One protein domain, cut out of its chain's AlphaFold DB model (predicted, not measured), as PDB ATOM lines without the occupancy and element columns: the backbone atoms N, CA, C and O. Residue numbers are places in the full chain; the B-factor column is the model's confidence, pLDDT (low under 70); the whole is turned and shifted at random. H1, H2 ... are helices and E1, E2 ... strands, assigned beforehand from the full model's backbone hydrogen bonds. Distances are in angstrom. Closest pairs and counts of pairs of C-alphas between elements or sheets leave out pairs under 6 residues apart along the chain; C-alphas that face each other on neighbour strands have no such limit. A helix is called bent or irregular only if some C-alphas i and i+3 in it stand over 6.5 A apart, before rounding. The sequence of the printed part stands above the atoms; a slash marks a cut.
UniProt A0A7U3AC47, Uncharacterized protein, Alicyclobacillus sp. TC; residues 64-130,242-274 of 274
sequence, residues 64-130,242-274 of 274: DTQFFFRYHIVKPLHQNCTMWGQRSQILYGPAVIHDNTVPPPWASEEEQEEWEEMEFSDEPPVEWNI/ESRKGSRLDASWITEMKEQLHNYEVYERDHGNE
ATOM      1  N   ASP A  64      61.791  67.137  79.684       77.19
ATOM      2  CA  ASP A  64      61.261  66.430  80.860       77.19
ATOM      3  C   ASP A  64      60.789  65.019  80.486       77.19
ATOM      4  O   ASP A  64      61.231  64.030  81.066       77.19
ATOM      5  N   THR A  65      59.984  64.902  79.434       76.62
ATOM      6  CA  THR A  65      59.537  63.610  78.907       76.62
ATOM      7  C   THR A  65      60.729  62.725  78.525       76.62
ATOM      8  O   THR A  65      60.801  61.562  78.924       76.62
ATOM      9  N   GLN A  66      61.706  63.271  77.793       79.00
ATOM     10  CA  GLN A  66      62.906  62.525  77.395       79.00
ATOM     11  C   GLN A  66      63.750  62.103  78.601       79.00
ATOM     12  O   GLN A  66      64.316  61.009  78.614       79.00
ATOM     13  N   PHE A  67      63.862  62.959  79.618       85.56
ATOM     14  CA  PHE A  67      64.520  62.643  80.882       85.56
ATOM     15  C   PHE A  67      63.883  61.414  81.536       85.56
ATOM     16  O   PHE A  67      64.603  60.455  81.805       85.56
ATOM     17  N   PHE A  68      62.555  61.387  81.693       86.25
ATOM     18  CA  PHE A  68      61.863  60.253  82.311       86.25
ATOM     19  C   PHE A  68      62.020  58.962  81.506       86.25
ATOM     20  O   PHE A  68      62.343  57.929  82.086       86.25
ATOM     21  N   PHE A  69      61.912  59.008  80.174       85.69
ATOM     22  CA  PHE A  69      62.181  57.833  79.333       85.69
ATOM     23  C   PHE A  69      63.569  57.235  79.600       85.69
ATOM     24  O   PHE A  69      63.712  56.029  79.797       85.69
ATOM     25  N   ARG A  70      64.602  58.083  79.634       90.25
ATOM     26  CA  ARG A  70      65.984  57.650  79.882       90.25
ATOM     27  C   ARG A  70      66.178  57.175  81.321       90.25
ATOM     28  O   ARG A  70      66.880  56.189  81.531       90.25
ATOM     29  N   TYR A  71      65.536  57.832  82.288       92.12
ATOM     30  CA  TYR A  71      65.531  57.433  83.694       92.12
ATOM     31  C   TYR A  71      64.966  56.022  83.876       92.12
ATOM     32  O   TYR A  71      65.605  55.182  84.501       92.12
ATOM     33  N   HIS A  72      63.824  55.724  83.264       90.75
ATOM     34  CA  HIS A  72      63.175  54.418  83.366       90.75
ATOM     35  C   HIS A  72      63.992  53.257  82.812       90.75
ATOM     36  O   HIS A  72      63.879  52.148  83.322       90.75
ATOM     37  N   ILE A  73      64.834  53.504  81.806       93.50
ATOM     38  CA  ILE A  73      65.755  52.487  81.288       93.50
ATOM     39  C   ILE A  73      66.801  52.120  82.352       93.50
ATOM     40  O   ILE A  73      67.139  50.948  82.514       93.50
ATOM     41  N   VAL A  74      67.330  53.109  83.080       95.62
ATOM     42  CA  VAL A  74      68.447  52.903  84.022       95.62
ATOM     43  C   VAL A  74      67.999  52.620  85.453       95.62
ATOM     44  O   VAL A  74      68.747  51.987  86.190       95.62
ATOM     45  N   LYS A  75      66.788  53.032  85.849       92.81
ATOM     46  CA  LYS A  75      66.212  52.791  87.181       92.81
ATOM     47  C   LYS A  75      66.315  51.321  87.624       92.81
ATOM     48  O   LYS A  75      66.879  51.095  88.695       92.81
ATOM     49  N   PRO A  76      65.876  50.312  86.842       92.56
ATOM     50  CA  PRO A  76      65.995  48.913  87.263       92.56
ATOM     51  C   PRO A  76      67.455  48.442  87.356       92.56
ATOM     52  O   PRO A  76      67.800  47.677  88.251       92.56
ATOM     53  N   LEU A  77      68.345  48.929  86.480       94.94
ATOM     54  CA  LEU A  77      69.780  48.617  86.552       94.94
ATOM     55  C   LEU A  77      70.407  49.187  87.830       94.94
ATOM     56  O   LEU A  77      71.181  48.514  88.506       94.94
ATOM     57  N   HIS A  78      70.037  50.417  88.177       94.31
ATOM     58  CA  HIS A  78      70.467  51.091  89.391       94.31
ATOM     59  C   HIS A  78      69.974  50.366  90.653       94.31
ATOM     60  O   HIS A  78      70.761  50.132  91.566       94.31
ATOM     61  N   GLN A  79      68.711  49.935  90.671       90.69
ATOM     62  CA  GLN A  79      68.138  49.140  91.763       90.69
ATOM     63  C   GLN A  79      68.829  47.778  91.919       90.69
ATOM     64  O   GLN A  79      69.101  47.356  93.042       90.69
ATOM     65  N   ASN A  80      69.186  47.113  90.813       92.31
ATOM     66  CA  ASN A  80      69.957  45.868  90.858       92.31
ATOM     67  C   ASN A  80      71.324  46.059  91.528       92.31
ATOM     68  O   ASN A  80      71.714  45.229  92.345       92.31
ATOM     69  N   CYS A  81      72.024  47.167  91.249       93.44
ATOM     70  CA  CYS A  81      73.269  47.489  91.950       93.44
ATOM     71  C   CYS A  81      73.050  47.596  93.465       93.44
ATOM     72  O   CYS A  81      73.820  47.016  94.224       93.44
ATOM     73  N   THR A  82      71.982  48.268  93.907       89.50
ATOM     74  CA  THR A  82      71.633  48.376  95.334       89.50
ATOM     75  C   THR A  82      71.445  47.005  95.975       89.50
ATOM     76  O   THR A  82      72.051  46.728  97.005       89.50
ATOM     77  N   MET A  83      70.687  46.110  95.333       88.25
ATOM     78  CA  MET A  83      70.455  44.749  95.840       88.25
ATOM     79  C   MET A  83      71.734  43.907  95.940       88.25
ATOM     80  O   MET A  83      71.792  42.968  96.731       88.25
ATOM     81  N   TRP A  84      72.756  44.217  95.144       89.62
ATOM     82  CA  TRP A  84      74.052  43.535  95.172       89.62
ATOM     83  C   TRP A  84      75.098  44.236  96.043       89.62
ATOM     84  O   TRP A  84      76.258  43.828  96.025       89.62
ATOM     85  N   GLY A  85      74.721  45.286  96.780       90.50
ATOM     86  CA  GLY A  85      75.665  46.084  97.563       90.50
ATOM     87  C   GLY A  85      76.691  46.805  96.684       90.50
ATOM     88  O   GLY A  85      77.804  47.074  97.116       90.50
ATOM     89  N   GLN A  86      76.368  47.106  95.427       94.62
ATOM     90  CA  GLN A  86      77.240  47.852  94.524       94.62
ATOM     91  C   GLN A  86      76.824  49.321  94.490       94.62
ATOM     92  O   GLN A  86      75.654  49.653  94.277       94.62
ATOM     93  N   ARG A  87      77.794  50.225  94.647       95.44
ATOM     94  CA  ARG A  87      77.549  51.668  94.524       95.44
ATOM     95  C   ARG A  87      77.137  52.027  93.100       95.44
ATOM     96  O   ARG A  87      77.731  51.550  92.133       95.44
ATOM     97  N   SER A  88      76.137  52.886  92.965       96.50
ATOM     98  CA  SER A  88      75.536  53.241  91.682       96.50
ATOM     99  C   SER A  88      75.005  54.667  91.720       96.50
ATOM    100  O   SER A  88      74.492  55.119  92.742       96.50
ATOM    101  N   GLN A  89      75.110  55.385  90.604       96.19
ATOM    102  CA  GLN A  89      74.645  56.764  90.477       96.19
ATOM    103  C   GLN A  89      73.949  56.985  89.135       96.19
ATOM    104  O   GLN A  89      74.428  56.550  88.088       96.19
ATOM    105  N   ILE A  90      72.833  57.711  89.156       95.31
ATOM    106  CA  ILE A  90      72.167  58.216  87.953       95.31
ATOM    107  C   ILE A  90      72.532  59.690  87.802       95.31
ATOM    108  O   ILE A  90      72.295  60.499  88.702       95.31
ATOM    109  N   LEU A  91      73.108  60.043  86.656       92.44
ATOM    110  CA  LEU A  91      73.667  61.359  86.366       92.44
ATOM    111  C   LEU A  91      72.903  62.054  85.236       92.44
ATOM    112  O   LEU A  91      72.553  61.430  84.236       92.44
ATOM    113  N   TYR A  92      72.741  63.372  85.327       87.69
ATOM    114  CA  TYR A  92      72.352  64.232  84.209       87.69
ATOM    115  C   TYR A  92      73.512  65.184  83.898       87.69
ATOM    116  O   TYR A  92      73.675  66.243  84.506       87.69
ATOM    117  N   GLY A  93      74.382  64.759  82.980       85.56
ATOM    118  CA  GLY A  93      75.657  65.425  82.734       85.56
ATOM    119  C   GLY A  93      76.564  65.246  83.955       85.56
ATOM    120  O   GLY A  93      76.753  64.103  84.360       85.56
ATOM    121  N   PRO A  94      77.098  66.316  84.560       82.69
ATOM    122  CA  PRO A  94      77.927  66.225  85.757       82.69
ATOM    123  C   PRO A  94      77.104  66.161  87.056       82.69
ATOM    124  O   PRO A  94      77.675  65.991  88.129       82.69
ATOM    125  N   ALA A  95      75.781  66.352  86.997       84.88
ATOM    126  CA  ALA A  95      74.936  66.417  88.184       84.88
ATOM    127  C   ALA A  95      74.429  65.028  88.593       84.88
ATOM    128  O   ALA A  95      73.818  64.332  87.783       84.88
ATOM    129  N   VAL A  96      74.608  64.664  89.866       89.38
ATOM    130  CA  VAL A  96      74.004  63.458  90.451       89.38
ATOM    131  C   VAL A  96      72.517  63.701  90.687       89.38
ATOM    132  O   VAL A  96      72.131  64.608  91.435       89.38
ATOM    133  N   ILE A  97      71.685  62.890  90.039       88.94
ATOM    134  CA  ILE A  97      70.229  62.881  90.191       88.94
ATOM    135  C   ILE A  97      69.824  61.905  91.289       88.94
ATOM    136  O   ILE A  97      69.075  62.297  92.178       88.94
ATOM    137  N   HIS A  98      70.355  60.684  91.240       89.62
ATOM    138  CA  HIS A  98      70.074  59.624  92.204       89.62
ATOM    139  C   HIS A  98      71.379  58.929  92.605       89.62
ATOM    140  O   HIS A  98      72.233  58.681  91.753       89.62
ATOM    141  N   ASP A  99      71.526  58.617  93.888       91.81
ATOM    142  CA  ASP A  99      72.667  57.905  94.466       91.81
ATOM    143  C   ASP A  99      72.110  56.826  95.393       91.81
ATOM    144  O   ASP A  99      71.326  57.146  96.282       91.81
ATOM    145  N   ASN A 100      72.469  55.560  95.174       91.75
ATOM    146  CA  ASN A 100      71.902  54.471  95.970       91.75
ATOM    147  C   ASN A 100      72.516  54.326  97.362       91.75
ATOM    148  O   ASN A 100      72.012  53.539  98.157       91.75
ATOM    149  N   THR A 101      73.579  55.069  97.663       89.81
ATOM    150  CA  THR A 101      74.165  55.118  99.007       89.81
ATOM    151  C   THR A 101      73.447  56.106  99.921       89.81
ATOM    152  O   THR A 101      73.709  56.140 101.119       89.81
ATOM    153  N   VAL A 102      72.538  56.909  99.363       87.31
ATOM    154  CA  VAL A 102      71.685  57.820 100.121       87.31
ATOM    155  C   VAL A 102      70.280  57.222 100.162       87.31
ATOM    156  O   VAL A 102      69.737  56.917  99.097       87.31
ATOM    157  N   PRO A 103      69.674  57.056 101.352       82.50
ATOM    158  CA  PRO A 103      68.310  56.563 101.440       82.50
ATOM    159  C   PRO A 103      67.364  57.510 100.692       82.50
ATOM    160  O   PRO A 103      67.566  58.734 100.704       82.50
ATOM    161  N   PRO A 104      66.325  56.981 100.027       77.38
ATOM    162  CA  PRO A 104      65.385  57.826  99.318       77.38
ATOM    163  C   PRO A 104      64.684  58.778 100.301       77.38
ATOM    164  O   PRO A 104      64.395  58.406 101.437       77.38
ATOM    165  N   PRO A 105      64.346  60.012  99.886       73.88
ATOM    166  CA  PRO A 105      63.792  61.031 100.786       73.88
ATOM    167  C   PRO A 105      62.412  60.673 101.363       73.88
ATOM    168  O   PRO A 105      61.951  61.324 102.295       73.88
ATOM    169  N   TRP A 106      61.734  59.679 100.785       77.12
ATOM    170  CA  TRP A 106      60.457  59.148 101.266       77.12
ATOM    171  C   TRP A 106      60.608  57.919 102.177       77.12
ATOM    172  O   TRP A 106      59.580  57.419 102.634       77.12
ATOM    173  N   ALA A 107      61.833  57.429 102.418       81.38
ATOM    174  CA  ALA A 107      62.095  56.300 103.308       81.38
ATOM    175  C   ALA A 107      61.616  56.616 104.730       81.38
ATOM    176  O   ALA A 107      61.904  57.688 105.276       81.38
ATOM    177  N   SER A 108      60.887  55.677 105.322       86.69
ATOM    178  CA  SER A 108      60.539  55.675 106.743       86.69
ATOM    179  C   SER A 108      61.788  55.586 107.628       86.69
ATOM    180  O   SER A 108      62.870  55.260 107.151       86.69
ATOM    181  N   GLU A 109      61.654  55.884 108.923       87.81
ATOM    182  CA  GLU A 109      62.779  55.791 109.872       87.81
ATOM    183  C   GLU A 109      63.390  54.377 109.895       87.81
ATOM    184  O   GLU A 109      64.607  54.244 109.877       87.81
ATOM    185  N   GLU A 110      62.556  53.333 109.833       87.06
ATOM    186  CA  GLU A 110      62.999  51.933 109.764       87.06
ATOM    187  C   GLU A 110      63.773  51.640 108.466       87.06
ATOM    188  O   GLU A 110      64.870  51.096 108.512       87.06
ATOM    189  N   GLU A 111      63.264  52.081 107.310       85.06
ATOM    190  CA  GLU A 111      63.961  51.916 106.023       85.06
ATOM    191  C   GLU A 111      65.281  52.701 105.965       85.06
ATOM    192  O   GLU A 111      66.213  52.275 105.288       85.06
ATOM    193  N   GLN A 112      65.377  53.847 106.650       85.94
ATOM    194  CA  GLN A 112      66.624  54.612 106.750       85.94
ATOM    195  C   GLN A 112      67.669  53.867 107.582       85.94
ATOM    196  O   GLN A 112      68.815  53.781 107.147       85.94
ATOM    197  N   GLU A 113      67.275  53.301 108.727       85.75
ATOM    198  CA  GLU A 113      68.156  52.470 109.559       85.75
ATOM    199  C   GLU A 113      68.662  51.251 108.773       85.75
ATOM    200  O   GLU A 113      69.867  51.002 108.739       85.75
ATOM    201  N   GLU A 114      67.779  50.550 108.050       85.56
ATOM    202  CA  GLU A 114      68.178  49.440 107.172       85.56
ATOM    203  C   GLU A 114      69.178  49.884 106.091       85.56
ATOM    204  O   GLU A 114      70.138  49.168 105.802       85.56
ATOM    205  N   TRP A 115      68.987  51.074 105.507       85.38
ATOM    206  CA  TRP A 115      69.882  51.618 104.481       85.38
ATOM    207  C   TRP A 115      71.266  51.974 105.026       85.38
ATOM    208  O   TRP A 115      72.269  51.770 104.340       85.38
ATOM    209  N   GLU A 116      71.332  52.515 106.246       83.19
ATOM    210  CA  GLU A 116      72.587  52.853 106.927       83.19
ATOM    211  C   GLU A 116      73.411  51.604 107.276       83.19
ATOM    212  O   GLU A 116      74.642  51.668 107.315       83.19
ATOM    213  N   GLU A 117      72.750  50.464 107.487       86.19
ATOM    214  CA  GLU A 117      73.393  49.173 107.746       86.19
ATOM    215  C   GLU A 117      73.870  48.453 106.471       86.19
ATOM    216  O   GLU A 117      74.623  47.477 106.561       86.19
ATOM    217  N   MET A 118      73.481  48.913 105.275       85.50
ATOM    218  CA  MET A 118      73.908  48.293 104.019       85.50
ATOM    219  C   MET A 118      75.411  48.478 103.770       85.50
ATOM    220  O   MET A 118      75.922  49.591 103.632       85.50
ATOM    221  N   GLU A 119      76.123  47.365 103.601       87.75
ATOM    222  CA  GLU A 119      77.517  47.381 103.160       87.75
ATOM    223  C   GLU A 119      77.594  47.515 101.634       87.75
ATOM    224  O   GLU A 119      77.291  46.583 100.885       87.75
ATOM    225  N   PHE A 120      78.026  48.687 101.167       90.69
ATOM    226  CA  PHE A 120      78.316  48.925  99.758       90.69
ATOM    227  C   PHE A 120      79.787  48.653  99.424       90.69
ATOM    228  O   PHE A 120      80.679  48.867 100.243       90.69
ATOM    229  N   SER A 121      80.055  48.229  98.190       89.56
ATOM    230  CA  SER A 121      81.405  47.969  97.700       89.56
ATOM    231  C   SER A 121      82.287  49.225  97.712       89.56
ATOM    232  O   SER A 121      81.838  50.335  97.418       89.56
ATOM    233  N   ASP A 122      83.584  49.032  97.972       90.00
ATOM    234  CA  ASP A 122      84.609  50.089  97.897       90.00
ATOM    235  C   ASP A 122      85.002  50.458  96.450       90.00
ATOM    236  O   ASP A 122      85.850  51.326  96.220       90.00
ATOM    237  N   GLU A 123      84.418  49.788  95.454       90.94
ATOM    238  CA  GLU A 123      84.671  50.073  94.044       90.94
ATOM    239  C   GLU A 123      84.084  51.437  93.628       90.94
ATOM    240  O   GLU A 123      83.149  51.947  94.260       90.94
ATOM    241  N   PRO A 124      84.617  52.063  92.559       92.12
ATOM    242  CA  PRO A 124      83.994  53.244  91.976       92.12
ATOM    243  C   PRO A 124      82.515  52.986  91.641       92.12
ATOM    244  O   PRO A 124      82.182  51.884  91.195       92.12
ATOM    245  N   PRO A 125      81.628  53.981  91.830       94.31
ATOM    246  CA  PRO A 125      80.214  53.799  91.552       94.31
ATOM    247  C   PRO A 125      79.979  53.506  90.071       94.31
ATOM    248  O   PRO A 125      80.624  54.076  89.190       94.31
ATOM    249  N   VAL A 126      79.003  52.646  89.797       96.69
ATOM    250  CA  VAL A 126      78.478  52.445  88.447       96.69
ATOM    251  C   VAL A 126      77.677  53.682  88.052       96.69
ATOM    252  O   VAL A 126      76.654  53.988  88.660       96.69
ATOM    253  N   GLU A 127      78.136  54.407  87.038       96.94
ATOM    254  CA  GLU A 127      77.515  55.664  86.612       96.94
ATOM    255  C   GLU A 127      76.613  55.470  85.385       96.94
ATOM    256  O   GLU A 127      77.050  54.974  84.344       96.94
ATOM    257  N   TRP A 128      75.364  55.931  85.476       97.31
ATOM    258  CA  TRP A 128      74.369  55.910  84.398       97.31
ATOM    259  C   TRP A 128      74.034  57.337  83.960       97.31
ATOM    260  O   TRP A 128      73.354  58.060  84.686       97.31
ATOM    261  N   ASN A 129      74.489  57.784  82.784       94.50
ATOM    262  CA  ASN A 129      74.357  59.196  82.400       94.50
ATOM    263  C   ASN A 129      73.237  59.457  81.386       94.50
ATOM    264  O   ASN A 129      73.393  59.239  80.185       94.50
ATOM    265  N   ILE A 130      72.135  60.032  81.852       93.06
ATOM    266  CA  ILE A 130      70.896  60.214  81.090       93.06
ATOM    267  C   ILE A 130      70.766  61.588  80.399       93.06
ATOM    268  O   ILE A 130      69.685  61.929  79.931       93.06
ATOM    269  N   GLU A 242      79.975  80.245  81.854       47.62
ATOM    270  CA  GLU A 242      78.916  80.863  82.684       47.62
ATOM    271  C   GLU A 242      78.178  82.012  81.960       47.62
ATOM    272  O   GLU A 242      77.106  82.455  82.376       47.62
ATOM    273  N   SER A 243      78.727  82.493  80.840       41.47
ATOM    274  CA  SER A 243      78.184  83.584  80.030       41.47
ATOM    275  C   SER A 243      76.955  83.219  79.178       41.47
ATOM    276  O   SER A 243      76.250  84.118  78.701       41.47
ATOM    277  N   ARG A 244      76.620  81.930  79.002       40.88
ATOM    278  CA  ARG A 244      75.373  81.518  78.329       40.88
ATOM    279  C   ARG A 244      74.223  81.373  79.326       40.88
ATOM    280  O   ARG A 244      73.926  80.281  79.804       40.88
ATOM    281  N   LYS A 245      73.492  82.472  79.547       36.88
ATOM    282  CA  LYS A 245      72.108  82.411  80.055       36.88
ATOM    283  C   LYS A 245      71.317  81.392  79.220       36.88
ATOM    284  O   LYS A 245      71.172  81.582  78.014       36.88
ATOM    285  N   GLY A 246      70.849  80.317  79.856       40.66
ATOM    286  CA  GLY A 246      70.165  79.191  79.204       40.66
ATOM    287  C   GLY A 246      70.968  77.885  79.132       40.66
ATOM    288  O   GLY A 246      70.535  76.950  78.459       40.66
ATOM    289  N   SER A 247      72.129  77.789  79.794       45.81
ATOM    290  CA  SER A 247      72.802  76.501  80.001       45.81
ATOM    291  C   SER A 247      71.881  75.561  80.802       45.81
ATOM    292  O   SER A 247      71.456  75.897  81.903       45.81
ATOM    293  N   ARG A 248      71.560  74.395  80.225       52.88
ATOM    294  CA  ARG A 248      70.589  73.386  80.710       52.88
ATOM    295  C   ARG A 248      71.002  72.645  81.997       52.88
ATOM    296  O   ARG A 248      70.349  71.692  82.391       52.88
ATOM    297  N   LEU A 249      72.088  73.080  82.632       57.94
ATOM    298  CA  LEU A 249      72.532  72.656  83.962       57.94
ATOM    299  C   LEU A 249      72.272  73.745  85.007       57.94
ATOM    300  O   LEU A 249      72.945  73.784  86.035       57.94
ATOM    301  N   ASP A 250      71.338  74.665  84.739       63.88
ATOM    302  CA  ASP A 250      70.883  75.588  85.773       63.88
ATOM    303  C   ASP A 250      70.427  74.764  86.985       63.88
ATOM    304  O   ASP A 250      69.622  73.834  86.861       63.88
ATOM    305  N   ALA A 251      70.979  75.092  88.153       64.50
ATOM    306  CA  ALA A 251      70.655  74.436  89.409       64.50
ATOM    307  C   ALA A 251      69.141  74.449  89.669       64.50
ATOM    308  O   ALA A 251      68.624  73.507  90.271       64.50
ATOM    309  N   SER A 252      68.426  75.468  89.172       73.56
ATOM    310  CA  SER A 252      66.966  75.554  89.256       73.56
ATOM    311  C   SER A 252      66.261  74.395  88.539       73.56
ATOM    312  O   SER A 252      65.409  73.746  89.136       73.56
ATOM    313  N   TRP A 253      66.677  74.061  87.313       74.38
ATOM    314  CA  TRP A 253      66.092  72.969  86.531       74.38
ATOM    315  C   TRP A 253      66.429  71.597  87.121       74.38
ATOM    316  O   TRP A 253      65.556  70.745  87.226       74.38
ATOM    317  N   ILE A 254      67.673  71.382  87.567       76.88
ATOM    318  CA  ILE A 254      68.057  70.122  88.232       76.88
ATOM    319  C   ILE A 254      67.257  69.920  89.523       76.88
ATOM    320  O   ILE A 254      66.836  68.803  89.813       76.88
ATOM    321  N   THR A 255      67.031  70.994  90.283       80.94
ATOM    322  CA  THR A 255      66.194  70.952  91.491       80.94
ATOM    323  C   THR A 255      64.752  70.605  91.133       80.94
ATOM    324  O   THR A 255      64.200  69.671  91.705       80.94
ATOM    325  N   GLU A 256      64.178  71.269  90.125       82.25
ATOM    326  CA  GLU A 256      62.826  70.978  89.633       82.25
ATOM    327  C   GLU A 256      62.686  69.519  89.170       82.25
ATOM    328  O   GLU A 256      61.721  68.847  89.521       82.25
ATOM    329  N   MET A 257      63.664  68.984  88.433       81.88
ATOM    330  CA  MET A 257      63.637  67.585  87.993       81.88
ATOM    331  C   MET A 257      63.738  66.604  89.159       81.88
ATOM    332  O   MET A 257      63.051  65.586  89.144       81.88
ATOM    333  N   LYS A 258      64.542  66.900  90.188       82.31
ATOM    334  CA  LYS A 258      64.593  66.082  91.411       82.31
ATOM    335  C   LYS A 258      63.255  66.082  92.150       82.31
ATOM    336  O   LYS A 258      62.821  65.030  92.606       82.31
ATOM    337  N   GLU A 259      62.581  67.228  92.230       83.50
ATOM    338  CA  GLU A 259      61.241  67.328  92.823       83.50
ATOM    339  C   GLU A 259      60.193  66.559  92.007       83.50
ATOM    340  O   GLU A 259      59.381  65.823  92.569       83.50
ATOM    341  N   GLN A 260      60.215  66.680  90.677       82.94
ATOM    342  CA  GLN A 260      59.309  65.923  89.809       82.94
ATOM    343  C   GLN A 260      59.555  64.416  89.911       82.94
ATOM    344  O   GLN A 260      58.594  63.650  89.982       82.94
ATOM    345  N   LEU A 261      60.821  63.996  89.971       83.75
ATOM    346  CA  LEU A 261      61.198  62.601  90.165       83.75
ATOM    347  C   LEU A 261      60.693  62.061  91.502       83.75
ATOM    348  O   LEU A 261      60.093  60.993  91.540       83.75
ATOM    349  N   HIS A 262      60.861  62.830  92.577       82.44
ATOM    350  CA  HIS A 262      60.342  62.474  93.891       82.44
ATOM    351  C   HIS A 262      58.824  62.248  93.861       82.44
ATOM    352  O   HIS A 262      58.340  61.210  94.311       82.44
ATOM    353  N   ASN A 263      58.069  63.187  93.282       83.12
ATOM    354  CA  ASN A 263      56.614  63.067  93.162       83.12
ATOM    355  C   ASN A 263      56.207  61.844  92.332       83.12
ATOM    356  O   ASN A 263      55.227  61.170  92.653       83.12
ATOM    357  N   TYR A 264      56.960  61.565  91.269       81.19
ATOM    358  CA  TYR A 264      56.743  60.409  90.416       81.19
ATOM    359  C   TYR A 264      56.965  59.087  91.166       81.19
ATOM    360  O   TYR A 264      56.126  58.195  91.095       81.19
ATOM    361  N   GLU A 265      58.045  58.972  91.935       80.75
ATOM    362  CA  GLU A 265      58.362  57.758  92.696       80.75
ATOM    363  C   GLU A 265      57.383  57.499  93.838       80.75
ATOM    364  O   GLU A 265      56.995  56.355  94.062       80.75
ATOM    365  N   VAL A 266      56.938  58.556  94.520       81.19
ATOM    366  CA  VAL A 266      55.865  58.455  95.516       81.19
ATOM    367  C   VAL A 266      54.579  57.958  94.855       81.19
ATOM    368  O   VAL A 266      53.940  57.042  95.367       81.19
ATOM    369  N   TYR A 267      54.227  58.508  93.689       81.69
ATOM    370  CA  TYR A 267      53.055  58.062  92.940       81.69
ATOM    371  C   TYR A 267      53.156  56.588  92.520       81.69
ATOM    372  O   TYR A 267      52.205  55.837  92.745       81.69
ATOM    373  N   GLU A 268      54.292  56.160  91.957       77.62
ATOM    374  CA  GLU A 268      54.534  54.760  91.586       77.62
ATOM    375  C   GLU A 268      54.473  53.823  92.791       77.62
ATOM    376  O   GLU A 268      53.871  52.761  92.694       77.62
ATOM    377  N   ARG A 269      55.051  54.193  93.938       77.38
ATOM    378  CA  ARG A 269      54.954  53.381  95.160       77.38
ATOM    379  C   ARG A 269      53.497  53.195  95.584       77.38
ATOM    380  O   ARG A 269      53.095  52.091  95.945       77.38
ATOM    381  N   ASP A 270      52.719  54.271  95.532       79.06
ATOM    382  CA  ASP A 270      51.343  54.282  96.020       79.06
ATOM    383  C   ASP A 270      50.356  53.589  95.051       79.06
ATOM    384  O   ASP A 270      49.297  53.148  95.494       79.06
ATOM    385  N   HIS A 271      50.686  53.469  93.753       75.56
ATOM    386  CA  HIS A 271      49.759  52.993  92.705       75.56
ATOM    387  C   HIS A 271      50.311  51.884  91.787       75.56
ATOM    388  O   HIS A 271      49.572  51.339  90.975       75.56
ATOM    389  N   GLY A 272      51.594  51.534  91.873       55.50
ATOM    390  CA  GLY A 272      52.287  50.630  90.941       55.50
ATOM    391  C   GLY A 272      52.049  49.133  91.162       55.50
ATOM    392  O   GLY A 272      52.685  48.322  90.497       55.50
ATOM    393  N   ASN A 273      51.152  48.763  92.081       40.12
ATOM    394  CA  ASN A 273      50.768  47.377  92.377       40.12
ATOM    395  C   ASN A 273      49.343  47.014  91.894       40.12
ATOM    396  O   ASN A 273      48.810  45.990  92.328       40.12
ATOM    397  N   GLU A 274      48.719  47.835  91.039       32.66
ATOM    398  CA  GLU A 274      47.427  47.525  90.389       32.66
ATOM    399  C   GLU A 274      47.580  46.838  89.024       32.66
ATOM    400  O   GLU A 274      48.374  47.321  88.184       32.66
TER     401      GLU A 274
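AT A GLANCE: This is residues 64 to 130 and 242 to 274 of the 274 residues of an uncharacterized protein of Alicyclobacillus sp. TC (UniProt A0A7U3AC47). A small sheet of three strands has a bent helix, H1, over one face, its two arms following the strands, while the long helix H3 packs with its residues 251 to 261 beside the edge strand E2. The short helix H2 sits off the sheet, and two free stretches, residues 242 to 247 and 267 to 274, stick out. The printed part has 100 residues, with three named helices and three named strands in the order H1, E1, E2, H2, E3, H3, and the class is mixed, helices and strands. The sheet runs E2, E1, E3 and is mixed, E1 being antiparallel to E2 and parallel to E3. The whole is only just compact, close to loose, with a radius of gyration of the C-alphas of 14.8 A and spans of 44 by 37 by 24 A.

IN THESE COORDINATES: Find C-alpha 64 at (61.261, 66.430, 80.860), where H1, residues 64 to 83, begins. By its hydrogen bonds it was assigned as one helix, but it is bent: C-alphas 73 and 76 are 7.0 A apart. Its arms are H1a, residues 64 to 73, 14.7 A long, and H1b, residues 76 to 83, 10.5 A. Next come E1, residues 88 to 92, 13.7 A, and E2, residues 95 to 99, 10.8 A. H2, residues 109 to 116, measures 10.7 A, and E3, residues 126 to 129, 10.0 A. After the cut, H3, residues 251 to 271, runs 30.1 A to C-alpha 271 at (49.759, 52.993, 92.705).

HOW THE PARTS SIT: Begin at the inner strand E1. E1 and E2 form a hairpin, with N 90 and O 98 2.8 A apart, within hydrogen-bond range. E1 and E3 are parallel at 17 degrees, with N 89 and O 126 at 2.8 A. H1a and H1b lie on the same face of the sheet, at heights of 10.8 A and 8.8 A, and stand to each other at a steep tilt of 52 degrees. On the local plane H1b runs along E1 at 19 degrees; their closest C-alphas, His 78 and Ser 88, are 6.0 A apart. H3 is on the sheet too, its closest C-alphas to E2 being Lys 258 and Ile 97, 6.6 A apart. H1a and H3 are close but not clearly touching, with C-alphas Asp 64 and Met 257 at 7.6 A. H2 is not on the sheet and is apart from H3. In H1a, H1b, H2 and H3 every O i to N i+4 pair is within hydrogen-bond range.

THE WHOLE: The two C-alphas farthest apart, Ser 243 and Glu 274, are 48.5 A apart. Residues 131 to 241 are not printed, and the gap from C-alpha 130 to C-alpha 242 is 22.2 A. Of the links printed whole, none is long. Look for pLDDT under 70 at residues 242 to 251 and 272 to 274.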